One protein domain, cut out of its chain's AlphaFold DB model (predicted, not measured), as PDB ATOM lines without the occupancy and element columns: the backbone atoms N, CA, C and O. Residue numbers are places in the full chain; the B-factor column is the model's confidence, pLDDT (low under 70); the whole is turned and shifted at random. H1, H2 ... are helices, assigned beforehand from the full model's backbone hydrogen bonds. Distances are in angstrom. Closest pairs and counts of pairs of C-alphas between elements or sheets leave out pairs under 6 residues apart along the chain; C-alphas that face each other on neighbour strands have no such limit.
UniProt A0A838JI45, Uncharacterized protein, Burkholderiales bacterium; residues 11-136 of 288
ATOM      1  N   ASN A  11     197.334 271.698 176.909       50.97
ATOM      2  CA  ASN A  11     197.588 270.252 176.881       50.97
ATOM      3  C   ASN A  11     197.926 269.654 178.263       50.97
ATOM      4  O   ASN A  11     197.542 268.516 178.550       50.97
ATOM      5  N   ILE A  12     198.645 270.392 179.120       53.53
ATOM      6  CA  ILE A  12     198.955 269.971 180.501       53.53
ATOM      7  C   ILE A  12     197.702 270.014 181.369       53.53
ATOM      8  O   ILE A  12     197.461 269.089 182.146       53.53
ATOM      9  N   ASN A  13     196.927 271.092 181.264       51.97
ATOM     10  CA  ASN A  13     195.701 271.250 182.036       51.97
ATOM     11  C   ASN A  13     194.701 270.153 181.670       51.97
ATOM     12  O   ASN A  13     194.157 269.511 182.566       51.97
ATOM     13  N   ASP A  14     194.568 269.841 180.382       59.12
ATOM     14  CA  ASP A  14     193.749 268.735 179.897       59.12
ATOM     15  C   ASP A  14     194.257 267.384 180.409       59.12
ATOM     16  O   ASP A  14     193.467 266.495 180.729       59.12
ATOM     17  N   PHE A  15     195.578 267.187 180.478       58.59
ATOM     18  CA  PHE A  15     196.170 265.947 180.994       58.59
ATOM     19  C   PHE A  15     195.912 265.772 182.489       58.59
ATOM     20  O   PHE A  15     195.500 264.698 182.925       58.59
ATOM     21  N   ARG A  16     196.065 266.838 183.276       56.12
ATOM     22  CA  ARG A  16     195.733 266.831 184.705       56.12
ATOM     23  C   ARG A  16     194.240 266.633 184.941       56.12
ATOM     24  O   ARG A  16     193.865 265.869 185.822       56.12
ATOM     25  N   ALA A  17     193.388 267.270 184.139       60.75
ATOM     26  CA  ALA A  17     191.943 267.075 184.203       60.75
ATOM     27  C   ALA A  17     191.552 265.625 183.877       60.75
ATOM     28  O   ALA A  17     190.692 265.053 184.549       60.75
ATOM     29  N   ALA A  18     192.219 265.007 182.897       56.81
ATOM     30  CA  ALA A  18     192.067 263.594 182.566       56.81
ATOM     31  C   ALA A  18     192.518 262.677 183.715       56.81
ATOM     32  O   ALA A  18     191.803 261.733 184.051       56.81
ATOM     33  N   GLN A  19     193.637 262.999 184.368       58.78
ATOM     34  CA  GLN A  19     194.147 262.260 185.521       58.78
ATOM     35  C   GLN A  19     193.196 262.336 186.725       58.78
ATOM     36  O   GLN A  19     192.875 261.318 187.329       58.78
ATOM     37  N   LEU A  20     192.681 263.529 187.042       65.06
ATOM     38  CA  LEU A  20     191.679 263.727 188.099       65.06
ATOM     39  C   LEU A  20     190.360 263.014 187.780       65.06
ATOM     40  O   LEU A  20     189.677 262.515 188.668       65.06
ATOM     41  N   THR A  21     190.007 262.962 186.499       68.06
ATOM     42  CA  THR A  21     188.795 262.312 186.008       68.06
ATOM     43  C   THR A  21     188.855 260.791 186.148       68.06
ATOM     44  O   THR A  21     187.880 260.177 186.582       68.06
ATOM     45  N   SER A  22     189.970 260.183 185.749       65.44
ATOM     46  CA  SER A  22     190.139 258.730 185.735       65.44
ATOM     47  C   SER A  22     190.717 258.179 187.044       65.44
ATOM     48  O   SER A  22     190.684 256.970 187.257       65.44
ATOM     49  N   GLY A  23     191.247 259.046 187.913       66.94
ATOM     50  CA  GLY A  23     191.907 258.678 189.169       66.94
ATOM     51  C   GLY A  23     193.208 257.887 188.988       66.94
ATOM     52  O   GLY A  23     193.708 257.302 189.947       66.94
ATOM     53  N   GLY A  24     193.747 257.844 187.764       65.00
ATOM     54  CA  GLY A  24     194.946 257.089 187.410       65.00
ATOM     55  C   GLY A  24     196.266 257.815 187.658       65.00
ATOM     56  O   GLY A  24     196.324 259.009 187.959       65.00
ATOM     57  N   THR A  25     197.371 257.092 187.479       70.81
ATOM     58  CA  THR A  25     198.716 257.684 187.402       70.81
ATOM     59  C   THR A  25     198.941 258.390 186.058       70.81
ATOM     60  O   THR A  25     198.127 258.283 185.132       70.81
ATOM     61  N   GLY A  26     200.062 259.112 185.927       58.53
ATOM     62  CA  GLY A  26     200.466 259.736 184.664       58.53
ATOM     63  C   GLY A  26     200.599 258.706 183.541       58.53
ATOM     64  O   GLY A  26     199.964 258.857 182.497       58.53
ATOM     65  N   ALA A  27     201.321 257.607 183.788       60.03
ATOM     66  CA  ALA A  27     201.425 256.493 182.845       60.03
ATOM     67  C   ALA A  27     200.063 255.911 182.432       60.03
ATOM     68  O   ALA A  27     199.795 255.745 181.244       60.03
ATOM     69  N   GLN A  28     199.170 255.648 183.391       64.50
ATOM     70  CA  GLN A  28     197.855 255.068 183.100       64.50
ATOM     71  C   GLN A  28     196.994 256.020 182.263       64.50
ATOM     72  O   GLN A  28     196.357 255.608 181.297       64.50
ATOM     73  N   THR A  29     197.032 257.316 182.573       65.12
ATOM     74  CA  THR A  29     196.318 258.355 181.816       65.12
ATOM     75  C   THR A  29     196.879 258.504 180.398       65.12
ATOM     76  O   THR A  29     196.122 258.665 179.437       65.12
ATOM     77  N   ALA A  30     198.203 258.414 180.234       62.56
ATOM     78  CA  ALA A  30     198.860 258.431 178.929       62.56
ATOM     79  C   ALA A  30     198.495 257.195 178.092       62.56
ATOM     80  O   ALA A  30     198.185 257.327 176.906       62.56
ATOM     81  N   GLN A  31     198.455 256.014 178.713       66.75
ATOM     82  CA  GLN A  31     198.043 254.774 178.059       66.75
ATOM     83  C   GLN A  31     196.564 254.821 177.648       66.75
ATOM     84  O   GLN A  31     196.215 254.459 176.529       66.75
ATOM     85  N   LEU A  32     195.679 255.357 178.491       70.81
ATOM     86  CA  LEU A  32     194.286 255.589 178.106       70.81
ATOM     87  C   LEU A  32     194.171 256.557 176.923       70.81
ATOM     88  O   LEU A  32     193.392 256.309 176.009       70.81
ATOM     89  N   ARG A  33     194.960 257.636 176.885       68.12
ATOM     90  CA  ARG A  33     194.968 258.564 175.741       68.12
ATOM     91  C   ARG A  33     195.464 257.908 174.455       68.12
ATOM     92  O   ARG A  33     194.905 258.194 173.398       68.12
ATOM     93  N   SER A  34     196.460 257.024 174.523       69.38
ATOM     94  CA  SER A  34     196.939 256.302 173.339       69.38
ATOM     95  C   SER A  34     195.883 255.319 172.817       69.38
ATOM     96  O   SER A  34     195.604 255.307 171.618       69.38
ATOM     97  N   ILE A  35     195.202 254.586 173.706       70.38
ATOM     98  CA  ILE A  35     194.046 253.740 173.356       70.38
ATOM     99  C   ILE A  35     192.906 254.605 172.789       70.38
ATOM    100  O   ILE A  35     192.305 254.261 171.767       70.38
ATOM    101  N   GLY A  36     192.634 255.765 173.388       67.12
ATOM    102  CA  GLY A  36     191.633 256.729 172.929       67.12
ATOM    103  C   GLY A  36     191.910 257.246 171.519       67.12
ATOM    104  O   GLY A  36     190.999 257.318 170.697       67.12
ATOM    105  N   GLY A  37     193.181 257.501 171.198       68.38
ATOM    106  CA  GLY A  37     193.618 257.907 169.862       68.38
ATOM    107  C   GLY A  37     193.302 256.875 168.779       68.38
ATOM    108  O   GLY A  37     192.961 257.255 167.660       68.38
ATOM    109  N   VAL A  38     193.349 255.577 169.101       69.00
ATOM    110  CA  VAL A  38     193.057 254.517 168.121       69.00
ATOM    111  C   VAL A  38     191.572 254.148 168.067       69.00
ATOM    112  O   VAL A  38     191.017 253.844 167.009       69.00
ATOM    113  N   THR A  39     190.900 254.177 169.209       66.94
ATOM    114  CA  THR A  39     189.475 253.835 169.305       66.94
ATOM    115  C   THR A  39     188.565 254.976 168.844       66.94
ATOM    116  O   THR A  39     187.488 254.703 168.298       66.94
ATOM    117  N   GLY A  40     189.029 256.222 168.988       70.12
ATOM    118  CA  GLY A  40     188.304 257.458 168.700       70.12
ATOM    119  C   GLY A  40     187.430 257.952 169.858       70.12
ATOM    120  O   GLY A  40     186.504 258.720 169.612       70.12
ATOM    121  N   VAL A  41     187.673 257.488 171.091       75.75
ATOM    122  CA  VAL A  41     186.830 257.779 172.266       75.75
ATOM    123  C   VAL A  41     187.665 258.351 173.415       75.75
ATOM    124  O   VAL A  41     188.836 258.004 173.570       75.75
ATOM    125  N   ASP A  42     187.066 259.217 174.240       79.38
ATOM    126  CA  ASP A  42     187.691 259.683 175.482       79.38
ATOM    127  C   ASP A  42     187.726 258.556 176.523       79.38
ATOM    128  O   ASP A  42     186.764 258.282 177.243       79.38
ATOM    129  N   MET A  43     188.884 257.912 176.614       78.81
ATOM    130  CA  MET A  43     189.110 256.790 177.517       78.81
ATOM    131  C   MET A  43     189.083 257.168 178.999       78.81
ATOM    132  O   MET A  43     188.843 256.306 179.840       78.81
ATOM    133  N   ASN A  44     189.277 258.442 179.352       78.06
ATOM    134  CA  ASN A  44     189.181 258.872 180.748       78.06
ATOM    135  C   ASN A  44     187.718 258.964 181.191       78.06
ATOM    136  O   ASN A  44     187.385 258.591 182.317       78.06
ATOM    137  N   GLN A  45     186.826 259.404 180.298       82.31
ATOM    138  CA  GLN A  45     185.384 259.274 180.508       82.31
ATOM    139  C   GLN A  45     184.956 257.809 180.534       82.31
ATOM    140  O   GLN A  45     184.261 257.413 181.467       82.31
ATOM    141  N   MET A  46     185.441 257.001 179.589       83.75
ATOM    142  CA  MET A  46     185.136 255.570 179.543       83.75
ATOM    143  C   MET A  46     185.553 254.844 180.825       83.75
ATOM    144  O   MET A  46     184.826 253.979 181.295       83.75
ATOM    145  N   ALA A  47     186.672 255.230 181.446       82.94
ATOM    146  CA  ALA A  47     187.114 254.645 182.710       82.94
ATOM    147  C   ALA A  47     186.096 254.896 183.832       82.94
ATOM    148  O   ALA A  47     185.767 253.993 184.601       82.94
ATOM    149  N   ARG A  48     185.525 256.109 183.888       84.62
ATOM    150  CA  ARG A  48     184.434 256.427 184.821       84.62
ATOM    151  C   ARG A  48     183.166 255.644 184.519       84.62
ATOM    152  O   ARG A  48     182.519 255.165 185.447       84.62
ATOM    153  N   GLU A  49     182.804 255.535 183.246       86.69
ATOM    154  CA  GLU A  49     181.618 254.793 182.818       86.69
ATOM    155  C   GLU A  49     181.751 253.300 183.106       86.69
ATOM    156  O   GLU A  49     180.784 252.686 183.551       86.69
ATOM    157  N   PHE A  50     182.945 252.736 182.936       86.75
ATOM    158  CA  PHE A  50     183.243 251.355 183.281       86.75
ATOM    159  C   PHE A  50     183.075 251.111 184.778       86.75
ATOM    160  O   PHE A  50     182.257 250.272 185.145       86.75
ATOM    161  N   SER A  51     183.726 251.910 185.634       84.56
ATOM    162  CA  SER A  51     183.544 251.856 187.095       84.56
ATOM    163  C   SER A  51     182.079 252.015 187.516       84.56
ATOM    164  O   SER A  51     181.570 251.268 188.352       84.56
ATOM    165  N   ARG A  52     181.340 252.946 186.899       83.62
ATOM    166  CA  ARG A  52     179.900 253.101 187.157       83.62
ATOM    167  C   ARG A  52     179.113 251.864 186.718       83.62
ATOM    168  O   ARG A  52     178.192 251.448 187.410       83.62
ATOM    169  N   THR A  53     179.455 251.276 185.579       85.31
ATOM    170  CA  THR A  53     178.748 250.111 185.036       85.31
ATOM    171  C   THR A  53     178.961 248.889 185.922       85.31
ATOM    172  O   THR A  53     177.987 248.259 186.316       85.31
ATOM    173  N   ILE A  54     180.197 248.603 186.331       83.06
ATOM    174  CA  ILE A  54     180.494 247.461 187.212       83.06
ATOM    175  C   ILE A  54     180.015 247.662 188.658       83.06
ATOM    176  O   ILE A  54     179.862 246.683 189.374       83.06
ATOM    177  N   SER A  55     179.745 248.896 189.099       81.38
ATOM    178  CA  SER A  55     179.155 249.157 190.424       81.38
ATOM    179  C   SER A  55     177.624 249.131 190.437       81.38
ATOM    180  O   SER A  55     177.030 248.922 191.492       81.38
ATOM    181  N   THR A  56     176.965 249.331 189.290       81.75
ATOM    182  CA  THR A  56     175.493 249.425 189.201       81.75
ATOM    183  C   THR A  56     174.829 248.231 188.523       81.75
ATOM    184  O   THR A  56     173.670 247.941 188.813       81.75
ATOM    185  N   ASP A  57     175.537 247.518 187.647       82.44
ATOM    186  CA  ASP A  57     175.029 246.352 186.930       82.44
ATOM    187  C   ASP A  57     175.700 245.078 187.453       82.44
ATOM    188  O   ASP A  57     176.888 244.839 187.230       82.44
ATOM    189  N   GLY A  58     174.925 244.227 188.132       81.88
ATOM    190  CA  GLY A  58     175.418 242.977 188.715       81.88
ATOM    191  C   GLY A  58     175.957 241.972 187.688       81.88
ATOM    192  O   GLY A  58     176.819 241.160 188.025       81.88
ATOM    193  N   ILE A  59     175.505 242.029 186.430       85.12
ATOM    194  CA  ILE A  59     176.038 241.176 185.358       85.12
ATOM    195  C   ILE A  59     177.414 241.688 184.938       85.12
ATOM    196  O   ILE A  59     178.362 240.903 184.867       85.12
ATOM    197  N   ALA A  60     177.544 242.995 184.702       82.12
ATOM    198  CA  ALA A  60     178.827 243.612 184.378       82.12
ATOM    199  C   ALA A  60     179.837 243.430 185.523       82.12
ATOM    200  O   ALA A  60     180.980 243.051 185.267       82.12
ATOM    201  N   ALA A  61     179.391 243.593 186.773       82.56
ATOM    202  CA  ALA A  61     180.170 243.324 187.980       82.56
ATOM    203  C   ALA A  61     180.657 241.872 188.033       82.56
ATOM    204  O   ALA A  61     181.825 241.611 188.300       82.56
ATOM    205  N   GLY A  62     179.778 240.908 187.737       81.31
ATOM    206  CA  GLY A  62     180.127 239.490 187.737       81.31
ATOM    207  C   GLY A  62     181.141 239.120 186.653       81.31
ATOM    208  O   GLY A  62     182.024 238.297 186.889       81.31
ATOM    209  N   ILE A  63     181.043 239.728 185.470       85.75
ATOM    210  CA  ILE A  63     181.993 239.497 184.374       85.75
ATOM    211  C   ILE A  63     183.345 240.151 184.687       85.75
ATOM    212  O   ILE A  63     184.377 239.496 184.545       85.75
ATOM    213  N   ALA A  64     183.347 241.403 185.148       82.31
ATOM    214  CA  ALA A  64     184.563 242.100 185.563       82.31
ATOM    215  C   ALA A  64     185.244 241.391 186.748       82.31
ATOM    216  O   ALA A  64     186.455 241.173 186.725       82.31
ATOM    217  N   GLY A  65     184.466 240.902 187.717       81.94
ATOM    218  CA  GLY A  65     184.964 240.142 188.863       81.94
ATOM    219  C   GLY A  65     185.635 238.826 188.465       81.94
ATOM    220  O   GLY A  65     186.686 238.484 189.002       81.94
ATOM    221  N   ARG A  66     185.116 238.114 187.451       81.81
ATOM    222  CA  ARG A  66     185.801 236.932 186.876       81.81
ATOM    223  C   ARG A  66     187.145 237.276 186.239       81.81
ATOM    224  O   ARG A  66     188.034 236.433 186.212       81.81
ATOM    225  N   ALA A  67     187.291 238.502 185.745       78.12
ATOM    226  CA  ALA A  67     188.551 239.021 185.233       78.12
ATOM    227  C   ALA A  67     189.487 239.548 186.343       78.12
ATOM    228  O   ALA A  67     190.593 239.985 186.035       78.12
ATOM    229  N   GLY A  68     189.076 239.469 187.616       78.88
ATOM    230  CA  GLY A  68     189.839 239.941 188.774       78.88
ATOM    231  C   GLY A  68     189.642 241.423 189.095       78.88
ATOM    232  O   GLY A  68     190.335 241.942 189.965       78.88
ATOM    233  N   ILE A  69     188.710 242.096 188.417       81.19
ATOM    234  CA  ILE A  69     188.472 243.533 188.549       81.19
ATOM    235  C   ILE A  69     187.275 243.742 189.467       81.19
ATOM    236  O   ILE A  69     186.149 243.362 189.140       81.19
ATOM    237  N   TYR A  70     187.526 244.362 190.614       70.88
ATOM    238  CA  TYR A  70     186.515 244.628 191.628       70.88
ATOM    239  C   TYR A  70     186.469 246.124 191.924       70.88
ATOM    240  O   TYR A  70     187.492 246.729 192.231       70.88
ATOM    241  N   ASP A  71     185.272 246.706 191.879       66.06
ATOM    242  CA  ASP A  71     185.008 248.067 192.352       66.06
ATOM    243  C   ASP A  71     184.018 247.969 193.524       66.06
ATOM    244  O   ASP A  71     182.802 247.935 193.314       66.06
ATOM    245  N   PRO A  72     184.517 247.782 194.762       51.94
ATOM    246  CA  PRO A  72     183.712 247.280 195.872       51.94
ATOM    247  C   PRO A  72     182.709 248.275 196.476       51.94
ATOM    248  O   PRO A  72     182.127 247.958 197.511       51.94
ATOM    249  N   GLY A  73     182.438 249.441 195.880       50.22
ATOM    250  CA  GLY A  73     181.374 250.287 196.438       50.22
ATOM    251  C   GLY A  73     181.366 251.754 196.057       50.22
ATOM    252  O   GLY A  73     181.140 252.595 196.926       50.22
ATOM    253  N   GLY A  74     181.558 252.074 194.778       50.97
ATOM    254  CA  GLY A  74     181.386 253.440 194.288       50.97
ATOM    255  C   GLY A  74     182.381 254.442 194.887       50.97
ATOM    256  O   GLY A  74     183.282 254.100 195.651       50.97
ATOM    257  N   GLU A  75     182.208 255.713 194.524       49.69
ATOM    258  CA  GLU A  75     183.197 256.796 194.700       49.69
ATOM    259  C   GLU A  75     183.604 257.102 196.158       49.69
ATOM    260  O   GLU A  75     184.502 257.910 196.379       49.69
ATOM    261  N   LEU A  76     182.963 256.476 197.152       43.09
ATOM    262  CA  LEU A  76     183.196 256.716 198.579       43.09
ATOM    263  C   LEU A  76     184.055 255.641 199.268       43.09
ATOM    264  O   LEU A  76     184.691 255.954 200.271       43.09
ATOM    265  N   PHE A  77     184.099 254.404 198.752       42.94
ATOM    266  CA  PHE A  77     184.815 253.283 199.392       42.94
ATOM    267  C   PHE A  77     185.549 252.344 198.409       42.94
ATOM    268  O   PHE A  77     186.195 251.393 198.851       42.94
ATOM    269  N   GLY A  78     185.457 252.584 197.094       52.38
ATOM    270  CA  GLY A  78     186.128 251.797 196.051       52.38
ATOM    271  C   GLY A  78     187.552 252.264 195.722       52.38
ATOM    272  O   GLY A  78     187.969 253.365 196.091       52.38
ATOM    273  N   ASP A  79     188.309 251.422 195.006       57.59
ATOM    274  CA  ASP A  79     189.597 251.817 194.424       57.59
ATOM    275  C   ASP A  79     189.345 252.931 193.396       57.59
ATOM    276  O   ASP A  79     188.722 252.723 192.354       57.59
ATOM    277  N   ASN A  80     189.805 254.143 193.711       65.50
ATOM    278  CA  ASN A  80     189.587 255.322 192.875       65.50
ATOM    279  C   ASN A  80     190.392 255.287 191.572       65.50
ATOM    280  O   ASN A  80     190.221 256.174 190.733       65.50
ATOM    281  N   ASN A  81     191.242 254.277 191.370       74.88
ATOM    282  CA  ASN A  81     192.010 254.123 190.148       74.88
ATOM    283  C   ASN A  81     191.182 253.488 189.015       74.88
ATOM    284  O   ASN A  81     191.444 252.379 188.541       74.88
ATOM    285  N   LYS A  82     190.183 254.236 188.536       83.00
ATOM    286  CA  LYS A  82     189.291 253.831 187.437       83.00
ATOM    287  C   LYS A  82     190.085 253.582 186.149       83.00
ATOM    288  O   LYS A  82     189.730 252.715 185.351       83.00
ATOM    289  N   ALA A  83     191.188 254.313 185.960       77.94
ATOM    290  CA  ALA A  83     192.088 254.126 184.830       77.94
ATOM    291  C   ALA A  83     192.726 252.735 184.806       77.94
ATOM    292  O   ALA A  83     192.717 252.074 183.769       77.94
ATOM    293  N   LYS A  84     193.244 252.281 185.951       84.56
ATOM    294  CA  LYS A  84     193.798 250.935 186.113       84.56
ATOM    295  C   LYS A  84     192.752 249.873 185.794       84.56
ATOM    296  O   LYS A  84     193.029 249.001 184.981       84.56
ATOM    297  N   ASN A  85     191.549 249.997 186.356       86.44
ATOM    298  CA  ASN A  85     190.466 249.037 186.132       86.44
ATOM    299  C   ASN A  85     190.102 248.928 184.645       86.44
ATOM    300  O   ASN A  85     189.923 247.828 184.128       86.44
ATOM    301  N   LEU A  86     190.034 250.056 183.930       87.94
ATOM    302  CA  LEU A  86     189.760 250.042 182.494       87.94
ATOM    303  C   LEU A  86     190.909 249.421 181.683       87.94
ATOM    304  O   LEU A  86     190.649 248.680 180.737       87.94
ATOM    305  N   LEU A  87     192.165 249.709 182.033       86.50
ATOM    306  CA  LEU A  87     193.336 249.134 181.360       86.50
ATOM    307  C   LEU A  87     193.424 247.619 181.567       86.50
ATOM    308  O   LEU A  87     193.613 246.881 180.603       86.50
ATOM    309  N   GLU A  88     193.213 247.150 182.798       89.38
ATOM    310  CA  GLU A  88     193.146 245.721 183.110       89.38
ATOM    311  C   GLU A  88     192.002 245.044 182.349       89.38
ATOM    312  O   GLU A  88     192.178 243.956 181.801       89.38
ATOM    313  N   TRP A  89     190.848 245.709 182.231       90.31
ATOM    314  CA  TRP A  89     189.730 245.203 181.438       90.31
ATOM    315  C   TRP A  89     190.060 245.126 179.942       90.31
ATOM    316  O   TRP A  89     189.739 244.134 179.287       90.31
ATOM    317  N   ALA A  90     190.738 246.138 179.399       88.06
ATOM    318  CA  ALA A  90     191.168 246.165 178.004       88.06
ATOM    319  C   ALA A  90     192.153 245.024 177.683       88.06
ATOM    320  O   ALA A  90     192.017 244.368 176.646       88.06
ATOM    321  N   ASP A  91     193.097 244.751 178.586       89.31
ATOM    322  CA  ASP A  91     194.040 243.637 178.455       89.31
ATOM    323  C   ASP A  91     193.315 242.282 178.585       89.31
ATOM    324  O   ASP A  91     193.542 241.373 177.785       89.31
ATOM    325  N   LYS A  92     192.342 242.157 179.496       90.44
ATOM    326  CA  LYS A  92     191.528 240.937 179.640       90.44
ATOM    327  C   LYS A  92     190.663 240.650 178.419       90.44
ATOM    328  O   LYS A  92     190.580 239.503 177.988       90.44
ATOM    329  N   LEU A  93     190.068 241.672 177.804       88.69
ATOM    330  CA  LEU A  93     189.344 241.518 176.540       88.69
ATOM    331  C   LEU A  93     190.255 240.968 175.433       88.69
ATOM    332  O   LEU A  93     189.821 240.129 174.642       88.69
ATOM    333  N   ALA A  94     191.514 241.404 175.383       87.94
ATOM    334  CA  ALA A  94     192.487 240.919 174.409       87.94
ATOM    335  C   ALA A  94     192.879 239.442 174.602       87.94
ATOM    336  O   ALA A  94     193.212 238.774 173.622       87.94
ATOM    337  N   GLU A  95     192.814 238.928 175.832       89.19
ATOM    338  CA  GLU A  95     193.084 237.521 176.167       89.19
ATOM    339  C   GLU A  95     191.895 236.592 175.863       89.19
ATOM    340  O   GLU A  95     192.080 235.394 175.649       89.19
ATOM    341  N   MET A  96     190.671 237.126 175.820       89.31
ATOM    342  CA  MET A  96     189.457 236.346 175.564       89.31
ATOM    343  C   MET A  96     189.354 235.868 174.111       89.31
ATOM    344  O   MET A  96     189.809 236.532 173.170       89.31
ATOM    345  N   SER A  97     188.648 234.747 173.926       91.81
ATOM    346  CA  SER A  97     188.211 234.289 172.603       91.81
ATOM    347  C   SER A  97     187.322 235.341 171.923       91.81
ATOM    348  O   SER A  97     186.634 236.111 172.589       91.81
ATOM    349  N   GLN A  98     187.299 235.392 170.587       86.88
ATOM    350  CA  GLN A  98     186.601 236.457 169.845       86.88
ATOM    351  C   GLN A  98     185.095 236.556 170.169       86.88
ATOM    352  O   GLN A  98     184.542 237.656 170.286       86.88
ATOM    353  N   SER A  99     184.427 235.410 170.336       88.81
ATOM    354  CA  SER A  99     183.004 235.343 170.688       88.81
ATOM    355  C   SER A  99     182.748 235.824 172.119       88.81
ATOM    356  O   SER A  99     181.815 236.594 172.357       88.81
ATOM    357  N   GLU A 100     183.600 235.423 173.061       89.12
ATOM    358  CA  GLU A 100     183.525 235.831 174.461       89.12
ATOM    359  C   GLU A 100     183.850 237.313 174.640       89.12
ATOM    360  O   GLU A 100     183.084 238.026 175.279       89.12
ATOM    361  N   ARG A 101     184.902 237.804 173.981       91.75
ATOM    362  CA  ARG A 101     185.319 239.210 173.963       91.75
ATOM    363  C   ARG A 101     184.193 240.135 173.520       91.75
ATOM    364  O   ARG A 101     183.890 241.112 174.197       91.75
ATOM    365  N   THR A 102     183.547 239.821 172.396       91.25
ATOM    366  CA  THR A 102     182.453 240.646 171.857       91.25
ATOM    367  C   THR A 102     181.267 240.679 172.818       91.25
ATOM    368  O   THR A 102     180.665 241.729 173.040       91.25
ATOM    369  N   ARG A 103     180.933 239.528 173.415       91.06
ATOM    370  CA  ARG A 103     179.859 239.428 174.405       91.06
ATOM    371  C   ARG A 103     180.201 240.202 175.678       91.06
ATOM    372  O   ARG A 103     179.363 240.960 176.154       91.06
ATOM    373  N   ALA A 104     181.409 240.031 176.201       89.00
ATOM    374  CA  ALA A 104     181.893 240.691 177.404       89.00
ATOM    375  C   ALA A 104     181.917 242.212 177.231       89.00
ATOM    376  O   ALA A 104     181.370 242.916 178.071       89.00
ATOM    377  N   ALA A 105     182.454 242.709 176.112       90.12
ATOM    378  CA  ALA A 105     182.479 244.136 175.808       90.12
ATOM    379  C   ALA A 105     181.070 244.736 175.715       90.12
ATOM    380  O   ALA A 105     180.840 245.807 176.255       90.12
ATOM    381  N   ARG A 106     180.097 244.038 175.110       90.94
ATOM    382  CA  ARG A 106     178.700 244.512 175.073       90.94
ATOM    383  C   ARG A 106     178.048 244.553 176.448       90.94
ATOM    384  O   ARG A 106     177.358 245.510 176.782       90.94
ATOM    385  N   LEU A 107     178.264 243.514 177.253       88.81
ATOM    386  CA  LEU A 107     177.683 243.432 178.594       88.81
ATOM    387  C   LEU A 107     178.286 244.469 179.547       88.81
ATOM    388  O   LEU A 107     177.596 244.925 180.450       88.81
ATOM    389  N   THR A 108     179.535 244.884 179.325       88.12
ATOM    390  CA  THR A 108     180.172 245.962 180.094       88.12
ATOM    391  C   THR A 108     180.073 247.340 179.438       88.12
ATOM    392  O   THR A 108     180.552 248.304 180.026       88.12
ATOM    393  N   LYS A 109     179.427 247.462 178.265       90.62
ATOM    394  CA  LYS A 109     179.323 248.698 177.457       90.62
ATOM    395  C   LYS A 109     180.680 249.272 177.014       90.62
ATOM    396  O   LYS A 109     180.860 250.482 176.902       90.62
ATOM    397  N   MET A 110     181.652 248.388 176.803       91.62
ATOM    398  CA  MET A 110     183.040 248.689 176.445       91.62
ATOM    399  C   MET A 110     183.384 248.255 175.013       91.62
ATOM    400  O   MET A 110     184.529 247.917 174.711       91.62
ATOM    401  N   GLU A 111     182.417 248.256 174.096       91.19
ATOM    402  CA  GLU A 111     182.624 247.904 172.686       91.19
ATOM    403  C   GLU A 111     183.741 248.699 171.990       91.19
ATOM    404  O   GLU A 111     184.440 248.112 171.160       91.19
ATOM    405  N   PRO A 112     183.993 249.985 172.306       87.00
ATOM    406  CA  PRO A 112     185.108 250.707 171.698       87.00
ATOM    407  C   PRO A 112     186.480 250.075 171.967       87.00
ATOM    408  O   PRO A 112     187.371 250.203 171.127       87.00
ATOM    409  N   LEU A 113     186.643 249.337 173.074       87.44
ATOM    410  CA  LEU A 113     187.885 248.623 173.393       87.44
ATOM    411  C   LEU A 113     188.142 247.422 172.478       87.44
ATOM    412  O   LEU A 113     189.276 246.952 172.417       87.44
ATOM    413  N   LEU A 114     187.145 246.946 171.724       85.25
ATOM    414  CA  LEU A 114     187.328 245.829 170.792       85.25
ATOM    415  C   LEU A 114     188.414 246.135 169.756       85.25
ATOM    416  O   LEU A 114     189.257 245.287 169.494       85.25
ATOM    417  N   LYS A 115     188.491 247.381 169.267       79.62
ATOM    418  CA  LYS A 115     189.550 247.810 168.336       79.62
ATOM    419  C   LYS A 115     190.955 247.675 168.929       79.62
ATOM    420  O   LYS A 115     191.892 247.399 168.192       79.62
ATOM    421  N   TYR A 116     191.106 247.889 170.237       78.62
ATOM    422  CA  TYR A 116     192.368 247.686 170.956       78.62
ATOM    423  C   TYR A 116     192.638 246.197 171.215       78.62
ATOM    424  O   TYR A 116     193.752 245.708 171.016       78.62
ATOM    425  N   ALA A 117     191.605 245.446 171.590       80.81
ATOM    426  CA  ALA A 117     191.702 244.009 171.817       80.81
ATOM    427  C   ALA A 117     192.043 243.223 170.533       80.81
ATOM    428  O   ALA A 117     192.737 242.206 170.591       80.81
ATOM    429  N   ASP A 118     191.620 243.715 169.369       81.38
ATOM    430  CA  ASP A 118     191.903 243.124 168.056       81.38
ATOM    431  C   ASP A 118     193.321 243.434 167.538       81.38
ATOM    432  O   ASP A 118     193.771 242.829 166.565       81.38
ATOM    433  N   MET A 119     194.062 244.336 168.193       78.44
ATOM    434  CA  MET A 119     195.465 244.592 167.853       78.44
ATOM    435  C   MET A 119     196.350 243.380 168.155       78.44
ATOM    436  O   MET A 119     196.033 242.530 168.990       78.44
ATOM    437  N   SER A 120     197.519 243.318 167.514       77.06
ATOM    438  CA  SER A 120     198.533 242.338 167.902       77.06
ATOM    439  C   SER A 120     199.114 242.685 169.275       77.06
ATOM    440  O   SER A 120     199.239 243.857 169.639       77.06
ATOM    441  N   GLN A 121     199.517 241.661 170.031       75.94
ATOM    442  CA  GLN A 121     200.142 241.836 171.346       75.94
ATOM    443  C   GLN A 121     201.366 242.761 171.273       75.94
ATOM    444  O   GLN A 121     201.479 243.685 172.068       75.94
ATOM    445  N   LYS A 122     202.193 242.613 170.230       68.94
ATOM    446  CA  LYS A 122     203.359 243.472 169.981       68.94
ATOM    447  C   LYS A 122     202.998 244.960 169.877       68.94
ATOM    448  O   LYS A 122     203.731 245.796 170.393       68.94
ATOM    449  N   VAL A 123     201.894 245.296 169.206       68.75
ATOM    450  CA  VAL A 123     201.445 246.692 169.062       68.75
ATOM    451  C   VAL A 123     200.964 247.241 170.405       68.75
ATOM    452  O   VAL A 123     201.317 248.363 170.757       68.75
ATOM    453  N   ARG A 124     200.231 246.444 171.191       75.56
ATOM    454  CA  ARG A 124     199.812 246.843 172.544       75.56
ATOM    455  C   ARG A 124     200.997 247.046 173.488       75.56
ATOM    456  O   ARG A 124     201.043 248.054 174.187       75.56
ATOM    457  N   ASP A 125     201.973 246.142 173.461       71.75
ATOM    458  CA  ASP A 125     203.182 246.234 174.286       71.75
ATOM    459  C   ASP A 125     204.013 247.469 173.923       71.75
ATOM    460  O   ASP A 125     204.507 248.172 174.805       71.75
ATOM    461  N   GLN A 126     204.119 247.785 172.629       66.44
ATOM    462  CA  GLN A 126     204.770 249.008 172.170       66.44
ATOM    463  C   GLN A 126     204.026 250.258 172.661       66.44
ATOM    464  O   GLN A 126     204.651 251.136 173.243       66.44
ATOM    465  N   MET A 127     202.695 250.308 172.539       63.00
ATOM    466  CA  MET A 127     201.892 251.425 173.062       63.00
ATOM    467  C   MET A 127     202.043 251.600 174.580       63.00
ATOM    468  O   MET A 127     202.079 252.729 175.076       63.00
ATOM    469  N   LYS A 128     202.143 250.492 175.324       65.38
ATOM    470  CA  LYS A 128     202.388 250.502 176.769       65.38
ATOM    471  C   LYS A 128     203.775 251.066 177.082       65.38
ATOM    472  O   LYS A 128     203.887 251.973 177.905       65.38
ATOM    473  N   ASN A 129     204.808 250.618 176.376       61.91
ATOM    474  CA  ASN A 129     206.175 251.108 176.558       61.91
ATOM    475  C   ASN A 129     206.324 252.595 176.185       61.91
ATOM    476  O   ASN A 129     206.937 253.349 176.939       61.91
ATOM    477  N   ASP A 130     205.694 253.043 175.099       59.12
ATOM    478  CA  ASP A 130     205.705 254.447 174.666       59.12
ATOM    479  C   ASP A 130     204.991 255.363 175.683       59.12
ATOM    480  O   ASP A 130     205.406 256.502 175.929       59.12
ATOM    481  N   SER A 131     203.935 254.858 176.335       55.34
ATOM    482  CA  SER A 131     203.221 255.590 177.390       55.34
ATOM    483  C   SER A 131     204.040 255.740 178.679       55.34
ATOM    484  O   SER A 131     204.017 256.806 179.295       55.34
ATOM    485  N   LEU A 132     204.834 254.722 179.037       54.03
ATOM    486  CA  LEU A 132     205.754 254.760 180.179       54.03
ATOM    487  C   LEU A 132     206.927 255.716 179.923       54.03
ATOM    488  O   LEU A 132     207.337 256.454 180.814       54.03
ATOM    489  N   GLN A 133     207.438 255.772 178.690       48.44
ATOM    490  CA  GLN A 133     208.473 256.742 178.322       48.44
ATOM    491  C   GLN A 133     207.947 258.183 178.310       48.44
ATOM    492  O   GLN A 133     208.660 259.099 178.724       48.44
ATOM    493  N   SER A 134     206.687 258.390 177.914       43.56
ATOM    494  CA  SER A 134     206.044 259.712 177.929       43.56
ATOM    495  C   SER A 134     205.914 260.302 179.342       43.56
ATOM    496  O   SER A 134     206.002 261.519 179.497       43.56
ATOM    497  N   GLU A 135     205.788 259.472 180.385       40.72
ATOM    498  CA  GLU A 135     205.761 259.917 181.789       40.72
ATOM    499  C   GLU A 135     207.062 260.633 182.198       40.72
ATOM    500  O   GLU A 135     207.015 261.675 182.854       40.72
ATOM    501  N   SER A 136     208.219 260.152 181.727       37.66
ATOM    502  CA  SER A 136     209.528 260.764 182.021       37.66
ATOM    503  C   SER A 136     209.708 262.167 181.416       37.66
ATOM    504  O   SER A 136     210.472 262.980 181.937       37.66
TER     505      SER A 136
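AT A GLANCE: This is residues 11 to 136 of the 288 residues of an uncharacterized protein of Burkholderiales bacterium (UniProt A0A838JI45). You are looking at a slab of crossed helices built round H6, with H3 across its first part, H2 beside that part, and H7 and H8 packed on its last part. H9 packs on H2 at one edge, H1 lies across the first part of H2, H4 links the H3 and H7 sides, and small H5 is farthest from the middle. The printed part has 126 residues with nine named helices, H1 to H9 in order, and no named strand; it is all helix. It is compact, with a radius of gyration of the C-alphas of 13.7 A and spans of 38 by 37 by 22 A.

IN THESE COORDINATES: Find C-alpha 11 at (197.588, 270.252, 176.881), where H1, residues 11 to 22, begins. Then come H2, 26 to 39, 19.8 A; H3, 43 to 56, 19.4 A; H4, 58 to 66; H5, 74 to 77; H6, 82 to 95, 20.2 A; H7, 98 to 107; H8, 111 to 117; and H9, 121 to 136, 23.7 A, ending at C-alpha 136 (209.528, 260.764, 182.021).

HOW THE PARTS SIT: H2 and H3 are the hubs, touching five helices each. H3 and H6 touch about perpendicular at 87 degrees, closest at the C-alphas of Ala 47 and Lys 82, 5.3 A. H2 touches H9 at a steep tilt of 44 degrees, opposite ways; C-alphas 31 and 131 are closest, 5.3 A. H6 and H7 form a helical hairpin, C-alphas 93 and 101 closest at 5.3 A. Every O i to N i+4 pair is within hydrogen-bond range in H1, H2, H3, H4, H6 and H7; H9 has 11 of 12, H8 1 of 3 with 3 of 4 O i to N i+3 pairs, and H5 is too short.

THE WHOLE: The C-alphas of Asn 13 and Ser 99 are farthest apart, 39.7 A. The printed part has no cut, and no link is long. Look for pLDDT under 70 in 49 residues, among them 11 to 24, 71 to 80 and 126 to 136.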